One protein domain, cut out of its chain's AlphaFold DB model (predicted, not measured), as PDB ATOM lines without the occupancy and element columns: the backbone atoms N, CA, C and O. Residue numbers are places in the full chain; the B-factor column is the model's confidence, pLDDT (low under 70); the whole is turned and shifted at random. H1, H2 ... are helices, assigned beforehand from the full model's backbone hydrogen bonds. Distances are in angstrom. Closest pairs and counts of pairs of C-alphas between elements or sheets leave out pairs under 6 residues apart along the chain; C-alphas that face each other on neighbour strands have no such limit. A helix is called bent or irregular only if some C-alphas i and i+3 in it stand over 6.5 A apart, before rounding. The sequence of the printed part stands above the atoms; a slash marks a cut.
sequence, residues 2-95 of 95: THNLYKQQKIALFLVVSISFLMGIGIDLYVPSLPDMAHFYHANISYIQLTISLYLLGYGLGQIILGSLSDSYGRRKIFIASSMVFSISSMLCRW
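AT A GLANCE: This is residues 2 to 95 of the 95 residues of the protein "MFS transporter" of Photobacterium damsela subsp. piscicida (UniProt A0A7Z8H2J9). Two long helices, H1 and H2, run side by side in opposite ways as a long, loose helical hairpin, with few contacts between them; a third, H3, folds back from the far end of H2 and slants away, and residues 83 to 95 stick out. H1 kinks near residue 35, shortly before the turn into H2. The printed part has 94 residues with three named helices, H1, H2 and H3 in that order, and no named strand; the class is all helix. It is loose, with a radius of gyration of the C-alphas of 17.8 A, and elongated, spanning 59 by 32 by 19 A.

HOW THE PARTS SIT: H1, residues 2 to 41, and H2, residues 45 to 73, form a helical hairpin. They only just touch, with 3 pairs of C-alphas within 8 A, through residues 34 to 38 of H1 and 45 to 48 of H2 alone; the closest C-alphas, of Ala 38 and Ile 48, are 7.2 A apart. Their tilt is shallow, 8 degrees, opposite ways. H3, residues 75 to 93, is close to but not clearly touching H2, the closest C-alphas being those of Ser 70 and Ile 78, 6.3 A apart, at a steep tilt of 41 degrees, opposite ways. H3 is also close to but not clearly touching H1, with the closest C-alphas, of Ala 12 and Arg 75, 7.7 A apart; they run the same way at 36 degrees, only just a steep tilt. Every O i to N i+4 pair is within hydrogen-bond range in H2 and H3, and 31 of 36 in H1.

IN THESE COORDINATES: H1 begins at C-alpha 2 (-181.138, 145.628, -36.646) and is 57.0 A long. It is only just irregular: C-alphas 32 and 35 are 6.7 A apart. H2, 41.4 A, begins at C-alpha 45 (-146.942, 181.751, -10.470). H3, 27.2 A, ends at C-alpha 93 (-149.147, 175.809, -39.347).

THE WHOLE: The two C-alphas farthest apart, of Thr 2 and His 42, are 60.0 A apart. The printed part has no cut, and both links are tight. Mean pLDDT of the printed part is 71.8; 42 residues are under 70, among them 26 to 49.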
ATOM      1  N   THR A   2    -181.403 145.074 -37.997       55.69
ATOM      2  CA  THR A   2    -181.138 145.628 -36.646       55.69
ATOM      3  C   THR A   2    -179.790 145.228 -36.020       55.69
ATOM      4  O   THR A   2    -179.180 146.025 -35.311       55.69
ATOM      5  N   HIS A   3    -179.263 144.041 -36.336       57.28
ATOM      6  CA  HIS A   3    -177.986 143.549 -35.789       57.28
ATOM      7  C   HIS A   3    -176.767 144.415 -36.162       57.28
ATOM      8  O   HIS A   3    -175.831 144.553 -35.374       57.28
ATOM      9  N   ASN A   4    -176.776 145.024 -37.353       62.28
ATOM     10  CA  ASN A   4    -175.659 145.846 -37.825       62.28
ATOM     11  C   ASN A   4    -175.649 147.228 -37.142       62.28
ATOM     12  O   ASN A   4    -174.587 147.752 -36.821       62.28
ATOM     13  N   LEU A   5    -176.829 147.778 -36.834       66.06
ATOM     14  CA  LEU A   5    -176.974 149.040 -36.101       66.06
ATOM     15  C   LEU A   5    -176.461 148.914 -34.658       66.06
ATOM     16  O   LEU A   5    -175.736 149.788 -34.192       66.06
ATOM     17  N   TYR A   6    -176.746 147.794 -33.985       66.69
ATOM     18  CA  TYR A   6    -176.268 147.547 -32.619       66.69
ATOM     19  C   TYR A   6    -174.737 147.399 -32.548       66.69
ATOM     20  O   TYR A   6    -174.087 147.942 -31.652       66.69
ATOM     21  N   LYS A   7    -174.130 146.724 -33.536       70.06
ATOM     22  CA  LYS A   7    -172.667 146.600 -33.654       70.06
ATOM     23  C   LYS A   7    -172.001 147.965 -33.884       70.06
ATOM     24  O   LYS A   7    -171.017 148.278 -33.219       70.06
ATOM     25  N   GLN A   8    -172.570 148.793 -34.762       70.19
ATOM     26  CA  GLN A   8    -172.093 150.157 -35.031       70.19
ATOM     27  C   GLN A   8    -172.230 151.077 -33.803       70.19
ATOM     28  O   GLN A   8    -171.317 151.842 -33.497       70.19
ATOM     29  N   GLN A   9    -173.328 150.969 -33.045       73.12
ATOM     30  CA  GLN A   9    -173.528 151.739 -31.811       73.12
ATOM     31  C   GLN A   9    -172.524 151.365 -30.714       73.12
ATOM     32  O   GLN A   9    -171.979 152.268 -30.077       73.12
ATOM     33  N   LYS A  10    -172.226 150.069 -30.535       74.62
ATOM     34  CA  LYS A  10    -171.200 149.598 -29.587       74.62
ATOM     35  C   LYS A  10    -169.808 150.126 -29.928       74.62
ATOM     36  O   LYS A  10    -169.143 150.658 -29.047       74.62
ATOM     37  N   ILE A  11    -169.393 150.031 -31.194       77.00
ATOM     38  CA  ILE A  11    -168.088 150.549 -31.653       77.00
ATOM     39  C   ILE A  11    -167.990 152.049 -31.382       77.00
ATOM     40  O   ILE A  11    -166.980 152.552 -30.901       77.00
ATOM     41  N   ALA A  12    -169.067 152.771 -31.660       70.69
ATOM     42  CA  ALA A  12    -169.057 154.207 -31.534       70.69
ATOM     43  C   ALA A  12    -169.171 154.679 -30.064       70.69
ATOM     44  O   ALA A  12    -168.632 155.728 -29.729       70.69
ATOM     45  N   LEU A  13    -169.811 153.910 -29.169       78.44
ATOM     46  CA  LEU A  13    -169.740 154.144 -27.717       78.44
ATOM     47  C   LEU A  13    -168.322 153.895 -27.197       78.44
ATOM     48  O   LEU A  13    -167.794 154.710 -26.449       78.44
ATOM     49  N   PHE A  14    -167.692 152.813 -27.651       81.81
ATOM     50  CA  PHE A  14    -166.318 152.475 -27.292       81.81
ATOM     51  C   PHE A  14    -165.317 153.564 -27.714       81.81
ATOM     52  O   PHE A  14    -164.462 153.950 -26.921       81.81
ATOM     53  N   LEU A  15    -165.460 154.116 -28.925       78.06
ATOM     54  CA  LEU A  15    -164.630 155.225 -29.413       78.06
ATOM     55  C   LEU A  15    -164.766 156.487 -28.553       78.06
ATOM     56  O   LEU A  15    -163.758 157.082 -28.188       78.06
ATOM     57  N   VAL A  16    -165.996 156.878 -28.205       75.56
ATOM     58  CA  VAL A  16    -166.243 158.074 -27.381       75.56
ATOM     59  C   VAL A  16    -165.653 157.904 -25.983       75.56
ATOM     60  O   VAL A  16    -164.951 158.791 -25.513       75.56
ATOM     61  N   VAL A  17    -165.867 156.749 -25.347       80.44
ATOM     62  CA  VAL A  17    -165.300 156.462 -24.020       80.44
ATOM     63  C   VAL A  17    -163.771 156.471 -24.060       80.44
ATOM     64  O   VAL A  17    -163.146 157.057 -23.182       80.44
ATOM     65  N   SER A  18    -163.167 155.889 -25.100       78.06
ATOM     66  CA  SER A  18    -161.707 155.853 -25.252       78.06
ATOM     67  C   SER A  18    -161.110 157.255 -25.421       78.06
ATOM     68  O   SER A  18    -160.114 157.580 -24.781       78.06
ATOM     69  N   ILE A  19    -161.736 158.104 -26.241       75.25
ATOM     70  CA  ILE A  19    -161.298 159.492 -26.454       75.25
ATOM     71  C   ILE A  19    -161.412 160.304 -25.162       75.25
ATOM     72  O   ILE A  19    -160.459 160.987 -24.793       75.25
ATOM     73  N   SER A  20    -162.530 160.194 -24.439       75.25
ATOM     74  CA  SER A  20    -162.707 160.882 -23.155       75.25
ATOM     75  C   SER A  20    -161.683 160.434 -22.111       75.25
ATOM     76  O   SER A  20    -161.181 161.257 -21.350       75.25
ATOM     77  N   PHE A  21    -161.333 159.145 -22.101       78.75
ATOM     78  CA  PHE A  21    -160.339 158.592 -21.185       78.75
ATOM     79  C   PHE A  21    -158.923 159.109 -21.474       78.75
ATOM     80  O   PHE A  21    -158.234 159.552 -20.557       78.75
ATOM     81  N   LEU A  22    -158.508 159.139 -22.749       76.56
ATOM     82  CA  LEU A  22    -157.231 159.744 -23.155       76.56
ATOM     83  C   LEU A  22    -157.142 161.217 -22.738       76.56
ATOM     84  O   LEU A  22    -156.088 161.687 -22.316       76.56
ATOM     85  N   MET A  23    -158.258 161.935 -22.844       70.50
ATOM     86  CA  MET A  23    -158.330 163.348 -22.502       70.50
ATOM     87  C   MET A  23    -158.149 163.603 -20.996       70.50
ATOM     88  O   MET A  23    -157.478 164.562 -20.621       70.50
ATOM     89  N   GLY A  24    -158.721 162.746 -20.141       74.19
ATOM     90  CA  GLY A  24    -158.575 162.830 -18.681       74.19
ATOM     91  C   GLY A  24    -157.141 162.575 -18.218       74.19
ATOM     92  O   GLY A  24    -156.595 163.366 -17.455       74.19
ATOM     93  N   ILE A  25    -156.485 161.556 -18.790       74.69
ATOM     94  CA  ILE A  25    -155.076 161.235 -18.496       74.69
ATOM     95  C   ILE A  25    -154.154 162.422 -18.792       74.69
ATOM     96  O   ILE A  25    -153.209 162.668 -18.047       74.69
ATOM     97  N   GLY A  26    -154.419 163.176 -19.863       68.81
ATOM     98  CA  GLY A  26    -153.627 164.357 -20.202       68.81
ATOM     99  C   GLY A  26    -153.647 165.414 -19.096       68.81
ATOM    100  O   GLY A  26    -152.604 165.969 -18.772       68.81
ATOM    101  N   ILE A  27    -154.807 165.650 -18.481       67.62
ATOM    102  CA  ILE A  27    -154.972 166.618 -17.386       67.62
ATOM    103  C   ILE A  27    -154.297 166.102 -16.115       67.62
ATOM    104  O   ILE A  27    -153.532 166.836 -15.491       67.62
ATOM    105  N   ASP A  28    -154.517 164.831 -15.787       69.25
ATOM    106  CA  ASP A  28    -153.925 164.186 -14.612       69.25
ATOM    107  C   ASP A  28    -152.390 164.121 -14.691       69.25
ATOM    108  O   ASP A  28    -151.720 164.154 -13.662       69.25
ATOM    109  N   LEU A  29    -151.819 164.083 -15.903       68.94
ATOM    110  CA  LEU A  29    -150.373 164.149 -16.138       68.94
ATOM    111  C   LEU A  29    -149.840 165.593 -16.215       68.94
ATOM    112  O   LEU A  29    -148.682 165.851 -15.878       68.94
ATOM    113  N   TYR A  30    -150.675 166.550 -16.623       65.69
ATOM    114  CA  TYR A  30    -150.308 167.965 -16.712       65.69
ATOM    115  C   TYR A  30    -150.143 168.590 -15.323       65.69
ATOM    116  O   TYR A  30    -149.148 169.255 -15.056       65.69
ATOM    117  N   VAL A  31    -151.067 168.321 -14.396       65.00
ATOM    118  CA  VAL A  31    -151.034 168.875 -13.030       65.00
ATOM    119  C   VAL A  31    -149.709 168.622 -12.277       65.00
ATOM    120  O   VAL A  31    -149.158 169.583 -11.738       65.00
ATOM    121  N   PRO A  32    -149.140 167.399 -12.241       67.00
ATOM    122  CA  PRO A  32    -147.879 167.135 -11.543       67.00
ATOM    123  C   PRO A  32    -146.630 167.635 -12.282       67.00
ATOM    124  O   PRO A  32    -145.587 167.766 -11.650       67.00
ATOM    125  N   SER A  33    -146.709 167.933 -13.583       63.31
ATOM    126  CA  SER A  33    -145.579 168.451 -14.376       63.31
ATOM    127  C   SER A  33    -145.509 169.988 -14.416       63.31
ATOM    128  O   SER A  33    -144.474 170.559 -14.765       63.31
ATOM    129  N   LEU A  34    -146.566 170.676 -13.974       62.75
ATOM    130  CA  LEU A  34    -146.584 172.128 -13.750       62.75
ATOM    131  C   LEU A  34    -145.479 172.664 -12.826       62.75
ATOM    132  O   LEU A  34    -144.890 173.680 -13.196       62.75
ATOM    133  N   PRO A  35    -145.181 172.073 -11.650       60.59
ATOM    134  CA  PRO A  35    -144.118 172.578 -10.780       60.59
ATOM    135  C   PRO A  35    -142.737 172.524 -11.446       60.59
ATOM    136  O   PRO A  35    -141.957 173.460 -11.277       60.59
ATOM    137  N   ASP A  36    -142.462 171.507 -12.270       62.22
ATOM    138  CA  ASP A  36    -141.218 171.431 -13.047       62.22
ATOM    139  C   ASP A  36    -141.169 172.498 -14.147       62.22
ATOM    140  O   ASP A  36    -140.143 173.159 -14.319       62.22
ATOM    141  N   MET A  37    -142.282 172.753 -14.851       58.62
ATOM    142  CA  MET A  37    -142.353 173.852 -15.825       58.62
ATOM    143  C   MET A  37    -142.217 175.232 -15.167       58.62
ATOM    144  O   MET A  37    -141.589 176.120 -15.742       58.62
ATOM    145  N   ALA A  38    -142.753 175.405 -13.955       57.56
ATOM    146  CA  ALA A  38    -142.605 176.622 -13.158       57.56
ATOM    147  C   ALA A  38    -141.137 176.913 -12.837       57.56
ATOM    148  O   ALA A  38    -140.672 178.048 -12.965       57.56
ATOM    149  N   HIS A  39    -140.416 175.864 -12.443       59.03
ATOM    150  CA  HIS A  39    -139.017 175.945 -12.064       59.03
ATOM    151  C   HIS A  39    -138.108 176.167 -13.282       59.03
ATOM    152  O   HIS A  39    -137.148 176.929 -13.196       59.03
ATOM    153  N   PHE A  40    -138.429 175.562 -14.431       58.97
ATOM    154  CA  PHE A  40    -137.659 175.723 -15.671       58.97
ATOM    155  C   PHE A  40    -137.834 177.099 -16.326       58.97
ATOM    156  O   PHE A  40    -136.870 177.652 -16.849       58.97
ATOM    157  N   TYR A  41    -139.045 177.666 -16.306       60.78
ATOM    158  CA  TYR A  41    -139.326 178.948 -16.965       60.78
ATOM    159  C   TYR A  41    -139.028 180.186 -16.104       60.78
ATOM    160  O   TYR A  41    -139.143 181.298 -16.620       60.78
ATOM    161  N   HIS A  42    -138.668 180.037 -14.817       54.28
ATOM    162  CA  HIS A  42    -138.493 181.164 -13.878       54.28
ATOM    163  C   HIS A  42    -139.687 182.151 -13.892       54.28
ATOM    164  O   HIS A  42    -139.546 183.347 -13.627       54.28
ATOM    165  N   ALA A  43    -140.880 181.663 -14.244       55.72
ATOM    166  CA  ALA A  43    -142.049 182.486 -14.509       55.72
ATOM    167  C   ALA A  43    -142.895 182.647 -13.244       55.72
ATOM    168  O   ALA A  43    -143.100 181.708 -12.477       55.72
ATOM    169  N   ASN A  44    -143.411 183.859 -13.037       57.75
ATOM    170  CA  ASN A  44    -144.267 184.189 -11.904       57.75
ATOM    171  C   ASN A  44    -145.501 183.262 -11.881       57.75
ATOM    172  O   ASN A  44    -146.130 183.052 -12.921       57.75
ATOM    173  N   ILE A  45    -145.856 182.730 -10.706       62.16
ATOM    174  CA  ILE A  45    -146.942 181.751 -10.470       62.16
ATOM    175  C   ILE A  45    -148.262 182.169 -11.148       62.16
ATOM    176  O   ILE A  45    -149.032 181.327 -11.611       62.16
ATOM    177  N   SER A  46    -148.486 183.478 -11.297       65.69
ATOM    178  CA  SER A  46    -149.621 184.058 -12.017       65.69
ATOM    179  C   SER A  46    -149.757 183.593 -13.476       65.69
ATOM    180  O   SER A  46    -150.877 183.373 -13.933       65.69
ATOM    181  N   TYR A  47    -148.660 183.397 -14.216       65.31
ATOM    182  CA  TYR A  47    -148.712 182.941 -15.615       65.31
ATOM    183  C   TYR A  47    -149.135 181.474 -15.739       65.31
ATOM    184  O   TYR A  47    -149.847 181.090 -16.669       65.31
ATOM    185  N   ILE A  48    -148.754 180.655 -14.762       68.00
ATOM    186  CA  ILE A  48    -149.115 179.237 -14.700       68.00
ATOM    187  C   ILE A  48    -150.607 179.094 -14.398       68.00
ATOM    188  O   ILE A  48    -151.315 178.343 -15.070       68.00
ATOM    189  N   GLN A  49    -151.115 179.887 -13.450       68.44
ATOM    190  CA  GLN A  49    -152.536 179.924 -13.110       68.44
ATOM    191  C   GLN A  49    -153.399 180.413 -14.281       68.44
ATOM    192  O   GLN A  49    -154.490 179.883 -14.511       68.44
ATOM    193  N   LEU A  50    -152.901 181.385 -15.053       75.19
ATOM    194  CA  LEU A  50    -153.558 181.863 -16.266       75.19
ATOM    195  C   LEU A  50    -153.602 180.771 -17.345       75.19
ATOM    196  O   LEU A  50    -154.649 180.567 -17.950       75.19
ATOM    197  N   THR A  51    -152.512 180.020 -17.532       76.62
ATOM    198  CA  THR A  51    -152.436 178.914 -18.502       76.62
ATOM    199  C   THR A  51    -153.401 177.785 -18.146       76.62
ATOM    200  O   THR A  51    -154.141 177.327 -19.013       76.62
ATOM    201  N   ILE A  52    -153.471 177.393 -16.866       74.56
ATOM    202  CA  ILE A  52    -154.453 176.410 -16.384       74.56
ATOM    203  C   ILE A  52    -155.876 176.909 -16.603       74.56
ATOM    204  O   ILE A  52    -156.731 176.159 -17.067       74.56
ATOM    205  N   SER A  53    -156.122 178.185 -16.307       78.94
ATOM    206  CA  SER A  53    -157.448 178.782 -16.435       78.94
ATOM    207  C   SER A  53    -157.881 178.812 -17.898       78.94
ATOM    208  O   SER A  53    -158.962 178.334 -18.210       78.94
ATOM    209  N   LEU A  54    -157.022 179.283 -18.807       81.12
ATOM    210  CA  LEU A  54    -157.255 179.263 -20.255       81.12
ATOM    211  C   LEU A  54    -157.422 177.842 -20.799       81.12
ATOM    212  O   LEU A  54    -158.307 177.619 -21.623       81.12
ATOM    213  N   TYR A  55    -156.624 176.884 -20.320       77.81
ATOM    214  CA  TYR A  55    -156.751 175.480 -20.696       77.81
ATOM    215  C   TYR A  55    -158.112 174.917 -20.274       77.81
ATOM    216  O   TYR A  55    -158.834 174.404 -21.123       77.81
ATOM    217  N   LEU A  56    -158.512 175.066 -19.005       81.69
ATOM    218  CA  LEU A  56    -159.816 174.599 -18.516       81.69
ATOM    219  C   LEU A  56    -160.979 175.301 -19.225       81.69
ATOM    220  O   LEU A  56    -161.991 174.667 -19.519       81.69
ATOM    221  N   LEU A  57    -160.843 176.594 -19.516       84.06
ATOM    222  CA  LEU A  57    -161.875 177.389 -20.177       84.06
ATOM    223  C   LEU A  57    -162.042 176.945 -21.637       84.06
ATOM    224  O   LEU A  57    -163.156 176.649 -22.068       84.06
ATOM    225  N   GLY A  58    -160.939 176.792 -22.374       83.38
ATOM    226  CA  GLY A  58    -160.943 176.227 -23.724       83.38
ATOM    227  C   GLY A  58    -161.444 174.782 -23.749       83.38
ATOM    228  O   GLY A  58    -162.215 174.410 -24.632       83.38
ATOM    229  N   TYR A  59    -161.082 173.987 -22.744       78.94
ATOM    230  CA  TYR A  59    -161.537 172.611 -22.587       78.94
ATOM    231  C   TYR A  59    -163.046 172.525 -22.347       78.94
ATOM    232  O   TYR A  59    -163.734 171.759 -23.020       78.94
ATOM    233  N   GLY A  60    -163.582 173.337 -21.434       81.06
ATOM    234  CA  GLY A  60    -165.011 173.401 -21.138       81.06
ATOM    235  C   GLY A  60    -165.828 173.860 -22.345       81.06
ATOM    236  O   GLY A  60    -166.819 173.221 -22.699       81.06
ATOM    237  N   LEU A  61    -165.375 174.908 -23.040       83.25
ATOM    238  CA  LEU A  61    -166.007 175.362 -24.282       83.25
ATOM    239  C   LEU A  61    -165.943 174.283 -25.373       83.25
ATOM    240  O   LEU A  61    -166.946 174.006 -26.030       83.25
ATOM    241  N   GLY A  62    -164.791 173.625 -25.524       79.19
ATOM    242  CA  GLY A  62    -164.596 172.524 -26.462       79.19
ATOM    243  C   GLY A  62    -165.515 171.338 -26.175       79.19
ATOM    244  O   GLY A  62    -166.120 170.812 -27.100       79.19
ATOM    245  N   GLN A  63    -165.684 170.957 -24.907       75.44
ATOM    246  CA  GLN A  63    -166.600 169.898 -24.468       75.44
ATOM    247  C   GLN A  63    -168.065 170.242 -24.758       75.44
ATOM    248  O   GLN A  63    -168.793 169.392 -25.263       75.44
ATOM    249  N   ILE A  64    -168.504 171.482 -24.507       78.25
ATOM    250  CA  ILE A  64    -169.880 171.911 -24.806       78.25
ATOM    251  C   ILE A  64    -170.142 171.846 -26.312       78.25
ATOM    252  O   ILE A  64    -171.162 171.301 -26.739       78.25
ATOM    253  N   ILE A  65    -169.213 172.354 -27.126       77.56
ATOM    254  CA  ILE A  65    -169.344 172.347 -28.586       77.56
ATOM    255  C   ILE A  65    -169.284 170.911 -29.111       77.56
ATOM    256  O   ILE A  65    -170.200 170.477 -29.795       77.56
ATOM    257  N   LEU A  66    -168.251 170.140 -28.771       70.44
ATOM    258  CA  LEU A  66    -168.057 168.780 -29.280       70.44
ATOM    259  C   LEU A  66    -169.119 167.805 -28.757       70.44
ATOM    260  O   LEU A  66    -169.555 166.938 -29.509       70.44
ATOM    261  N   GLY A  67    -169.568 167.959 -27.510       70.81
ATOM    262  CA  GLY A  67    -170.626 167.154 -26.900       70.81
ATOM    263  C   GLY A  67    -171.992 167.412 -27.535       70.81
ATOM    264  O   GLY A  67    -172.631 166.476 -28.011       70.81
ATOM    265  N   SER A  68    -172.406 168.680 -27.640       67.38
ATOM    266  CA  SER A  68    -173.680 169.044 -28.287       67.38
ATOM    267  C   SER A  68    -173.687 168.731 -29.786       67.38
ATOM    268  O   SER A  68    -174.678 168.226 -30.321       67.38
ATOM    269  N   LEU A  69    -172.563 168.958 -30.473       64.69
ATOM    270  CA  LEU A  69    -172.417 168.643 -31.892       64.69
ATOM    271  C   LEU A  69    -172.443 167.127 -32.131       64.69
ATOM    272  O   LEU A  69    -173.017 166.689 -33.130       64.69
ATOM    273  N   SER A  70    -171.887 166.334 -31.202       66.69
ATOM    274  CA  SER A  70    -171.906 164.866 -31.229       66.69
ATOM    275  C   SER A  70    -173.321 164.289 -31.213       66.69
ATOM    276  O   SER A  70    -173.640 163.432 -32.045       66.69
ATOM    277  N   ASP A  71    -174.175 164.802 -30.323       67.06
ATOM    278  CA  ASP A  71    -175.562 164.346 -30.191       67.06
ATOM    279  C   ASP A  71    -176.472 164.864 -31.313       67.06
ATOM    280  O   ASP A  71    -177.343 164.135 -31.786       67.06
ATOM    281  N   SER A  72    -176.256 166.090 -31.797       66.38
ATOM    282  CA  SER A  72    -177.187 166.721 -32.744       66.38
ATOM    283  C   SER A  72    -176.952 166.330 -34.214       66.38
ATOM    284  O   SER A  72    -177.905 166.179 -34.978       66.38
ATOM    285  N   TYR A  73    -175.700 166.113 -34.643       63.06
ATOM    286  CA  TYR A  73    -175.377 165.933 -36.073       63.06
ATOM    287  C   TYR A  73    -175.144 164.480 -36.513       63.06
ATOM    288  O   TYR A  73    -175.047 164.208 -37.717       63.06
ATOM    289  N   GLY A  74    -175.101 163.539 -35.568       66.31
ATOM    290  CA  GLY A  74    -174.817 162.130 -35.821       66.31
ATOM    291  C   GLY A  74    -173.323 161.873 -36.044       66.31
ATOM    292  O   GLY A  74    -172.691 162.465 -36.920       66.31
ATOM    293  N   ARG A  75    -172.764 160.930 -35.272       65.38
ATOM    294  CA  ARG A  75    -171.320 160.635 -35.106       65.38
ATOM    295  C   ARG A  75    -170.441 160.653 -36.368       65.38
ATOM    296  O   ARG A  75    -169.266 160.996 -36.280       65.38
ATOM    297  N   ARG A  76    -170.977 160.319 -37.547       65.88
ATOM    298  CA  ARG A  76    -170.224 160.336 -38.817       65.88
ATOM    299  C   ARG A  76    -169.859 161.754 -39.279       65.88
ATOM    300  O   ARG A  76    -168.793 161.933 -39.855       65.88
ATOM    301  N   LYS A  77    -170.704 162.757 -39.013       67.06
ATOM    302  CA  LYS A  77    -170.443 164.152 -39.409       67.06
ATOM    303  C   LYS A  77    -169.360 164.800 -38.547       67.06
ATOM    304  O   LYS A  77    -168.546 165.543 -39.079       67.06
ATOM    305  N   ILE A  78    -169.291 164.452 -37.259       72.06
ATOM    306  CA  ILE A  78    -168.253 164.947 -36.338       72.06
ATOM    307  C   ILE A  78    -166.869 164.480 -36.780       72.06
ATOM    308  O   ILE A  78    -165.950 165.286 -36.817       72.06
ATOM    309  N   PHE A  79    -166.734 163.214 -37.184       69.06
ATOM    310  CA  PHE A  79    -165.458 162.674 -37.665       69.06
ATOM    311  C   PHE A  79    -164.951 163.385 -38.931       69.06
ATOM    312  O   PHE A  79    -163.753 163.603 -39.094       69.06
ATOM    313  N   ILE A  80    -165.866 163.768 -39.827       76.88
ATOM    314  CA  ILE A  80    -165.530 164.526 -41.039       76.88
ATOM    315  C   ILE A  80    -165.175 165.976 -40.676       76.88
ATOM    316  O   ILE A  80    -164.193 166.508 -41.187       76.88
ATOM    317  N   ALA A  81    -165.923 166.597 -39.759       79.44
ATOM    318  CA  ALA A  81    -165.671 167.963 -39.309       79.44
ATOM    319  C   ALA A  81    -164.308 168.107 -38.612       79.44
ATOM    320  O   ALA A  81    -163.548 169.013 -38.944       79.44
ATOM    321  N   SER A  82    -163.952 167.195 -37.700       73.81
ATOM    322  CA  SER A  82    -162.644 167.216 -37.033       73.81
ATOM    323  C   SER A  82    -161.492 166.989 -38.015       73.81
ATOM    324  O   SER A  82    -160.461 167.650 -37.911       73.81
ATOM    325  N   SER A  83    -161.679 166.128 -39.019       80.31
ATOM    326  CA  SER A  83    -160.692 165.923 -40.085       80.31
ATOM    327  C   SER A  83    -160.500 167.170 -40.967       80.31
ATOM    328  O   SER A  83    -159.365 167.504 -41.320       80.31
ATOM    329  N   MET A  84    -161.577 167.908 -41.266       85.38
ATOM    330  CA  MET A  84    -161.491 169.197 -41.968       85.38
ATOM    331  C   MET A  84    -160.748 170.243 -41.136       85.38
ATOM    332  O   MET A  84    -159.833 170.884 -41.649       85.38
ATOM    333  N   VAL A  85    -161.089 170.378 -39.851       84.81
ATOM    334  CA  VAL A  85    -160.404 171.305 -38.935       84.81
ATOM    335  C   VAL A  85    -158.915 170.971 -38.843       84.81
ATOM    336  O   VAL A  85    -158.088 171.865 -38.975       84.81
ATOM    337  N   PHE A  86    -158.553 169.692 -38.708       82.25
ATOM    338  CA  PHE A  86    -157.153 169.265 -38.674       82.25
ATOM    339  C   PHE A  86    -156.395 169.611 -39.964       82.25
ATOM    340  O   PHE A  86    -155.256 170.081 -39.912       82.25
ATOM    341  N   SER A  87    -157.033 169.413 -41.119       86.88
ATOM    342  CA  SER A  87    -156.440 169.756 -42.416       86.88
ATOM    343  C   SER A  87    -156.189 171.259 -42.529       86.88
ATOM    344  O   SER A  87    -155.098 171.671 -42.914       86.88
ATOM    345  N   ILE A  88    -157.159 172.081 -42.121       90.94
ATOM    346  CA  ILE A  88    -157.045 173.545 -42.129       90.94
ATOM    347  C   ILE A  88    -155.934 174.006 -41.177       90.94
ATOM    348  O   ILE A  88    -155.074 174.785 -41.580       90.94
ATOM    349  N   SER A  89    -155.895 173.475 -39.952       85.25
ATOM    350  CA  SER A  89    -154.848 173.790 -38.974       85.25
ATOM    351  C   SER A  89    -153.452 173.401 -39.466       85.25
ATOM    352  O   SER A  89    -152.512 174.166 -39.275       85.25
ATOM    353  N   SER A  90    -153.303 172.257 -40.145       83.88
ATOM    354  CA  SER A  90    -152.018 171.863 -40.746       83.88
ATOM    355  C   SER A  90    -151.579 172.815 -41.859       83.88
ATOM    356  O   SER A  90    -150.393 173.111 -41.978       83.88
ATOM    357  N   MET A  91    -152.515 173.326 -42.666       89.06
ATOM    358  CA  MET A  91    -152.191 174.314 -43.700       89.06
ATOM    359  C   MET A  91    -151.828 175.681 -43.112       89.06
ATOM    360  O   MET A  91    -150.934 176.334 -43.643       89.06
ATOM    361  N   LEU A  92    -152.476 176.086 -42.017       86.75
ATOM    362  CA  LEU A  92    -152.144 177.297 -41.258       86.75
ATOM    363  C   LEU A  92    -150.777 177.199 -40.577       86.75
ATOM    364  O   LEU A  92    -150.021 178.154 -40.617       86.75
ATOM    365  N   CYS A  93    -150.440 176.044 -40.000       80.06
ATOM    366  CA  CYS A  93    -149.147 175.809 -39.347       80.06
ATOM    367  C   CYS A  93    -147.980 175.698 -40.348       80.06
ATOM    368  O   CYS A  93    -146.817 175.796 -39.971       80.06
ATOM    369  N   ARG A  94    -148.273 175.489 -41.640       69.19
ATOM    370  CA  ARG A  94    -147.264 175.547 -42.709       69.19
ATOM    371  C   ARG A  94    -146.789 176.982 -43.001       69.19
ATOM    372  O   ARG A  94    -145.811 177.127 -43.731       69.19
ATOM    373  N   TRP A  95    -147.500 177.997 -42.514       54.62
ATOM    374  CA  TRP A  95    -147.223 179.418 -42.733       54.62
ATOM    375  C   TRP A  95    -146.407 179.999 -41.580       54.62
ATOM    376  O   TRP A  95    -145.395 180.668 -41.881       54.62
TER     377      TRP A  95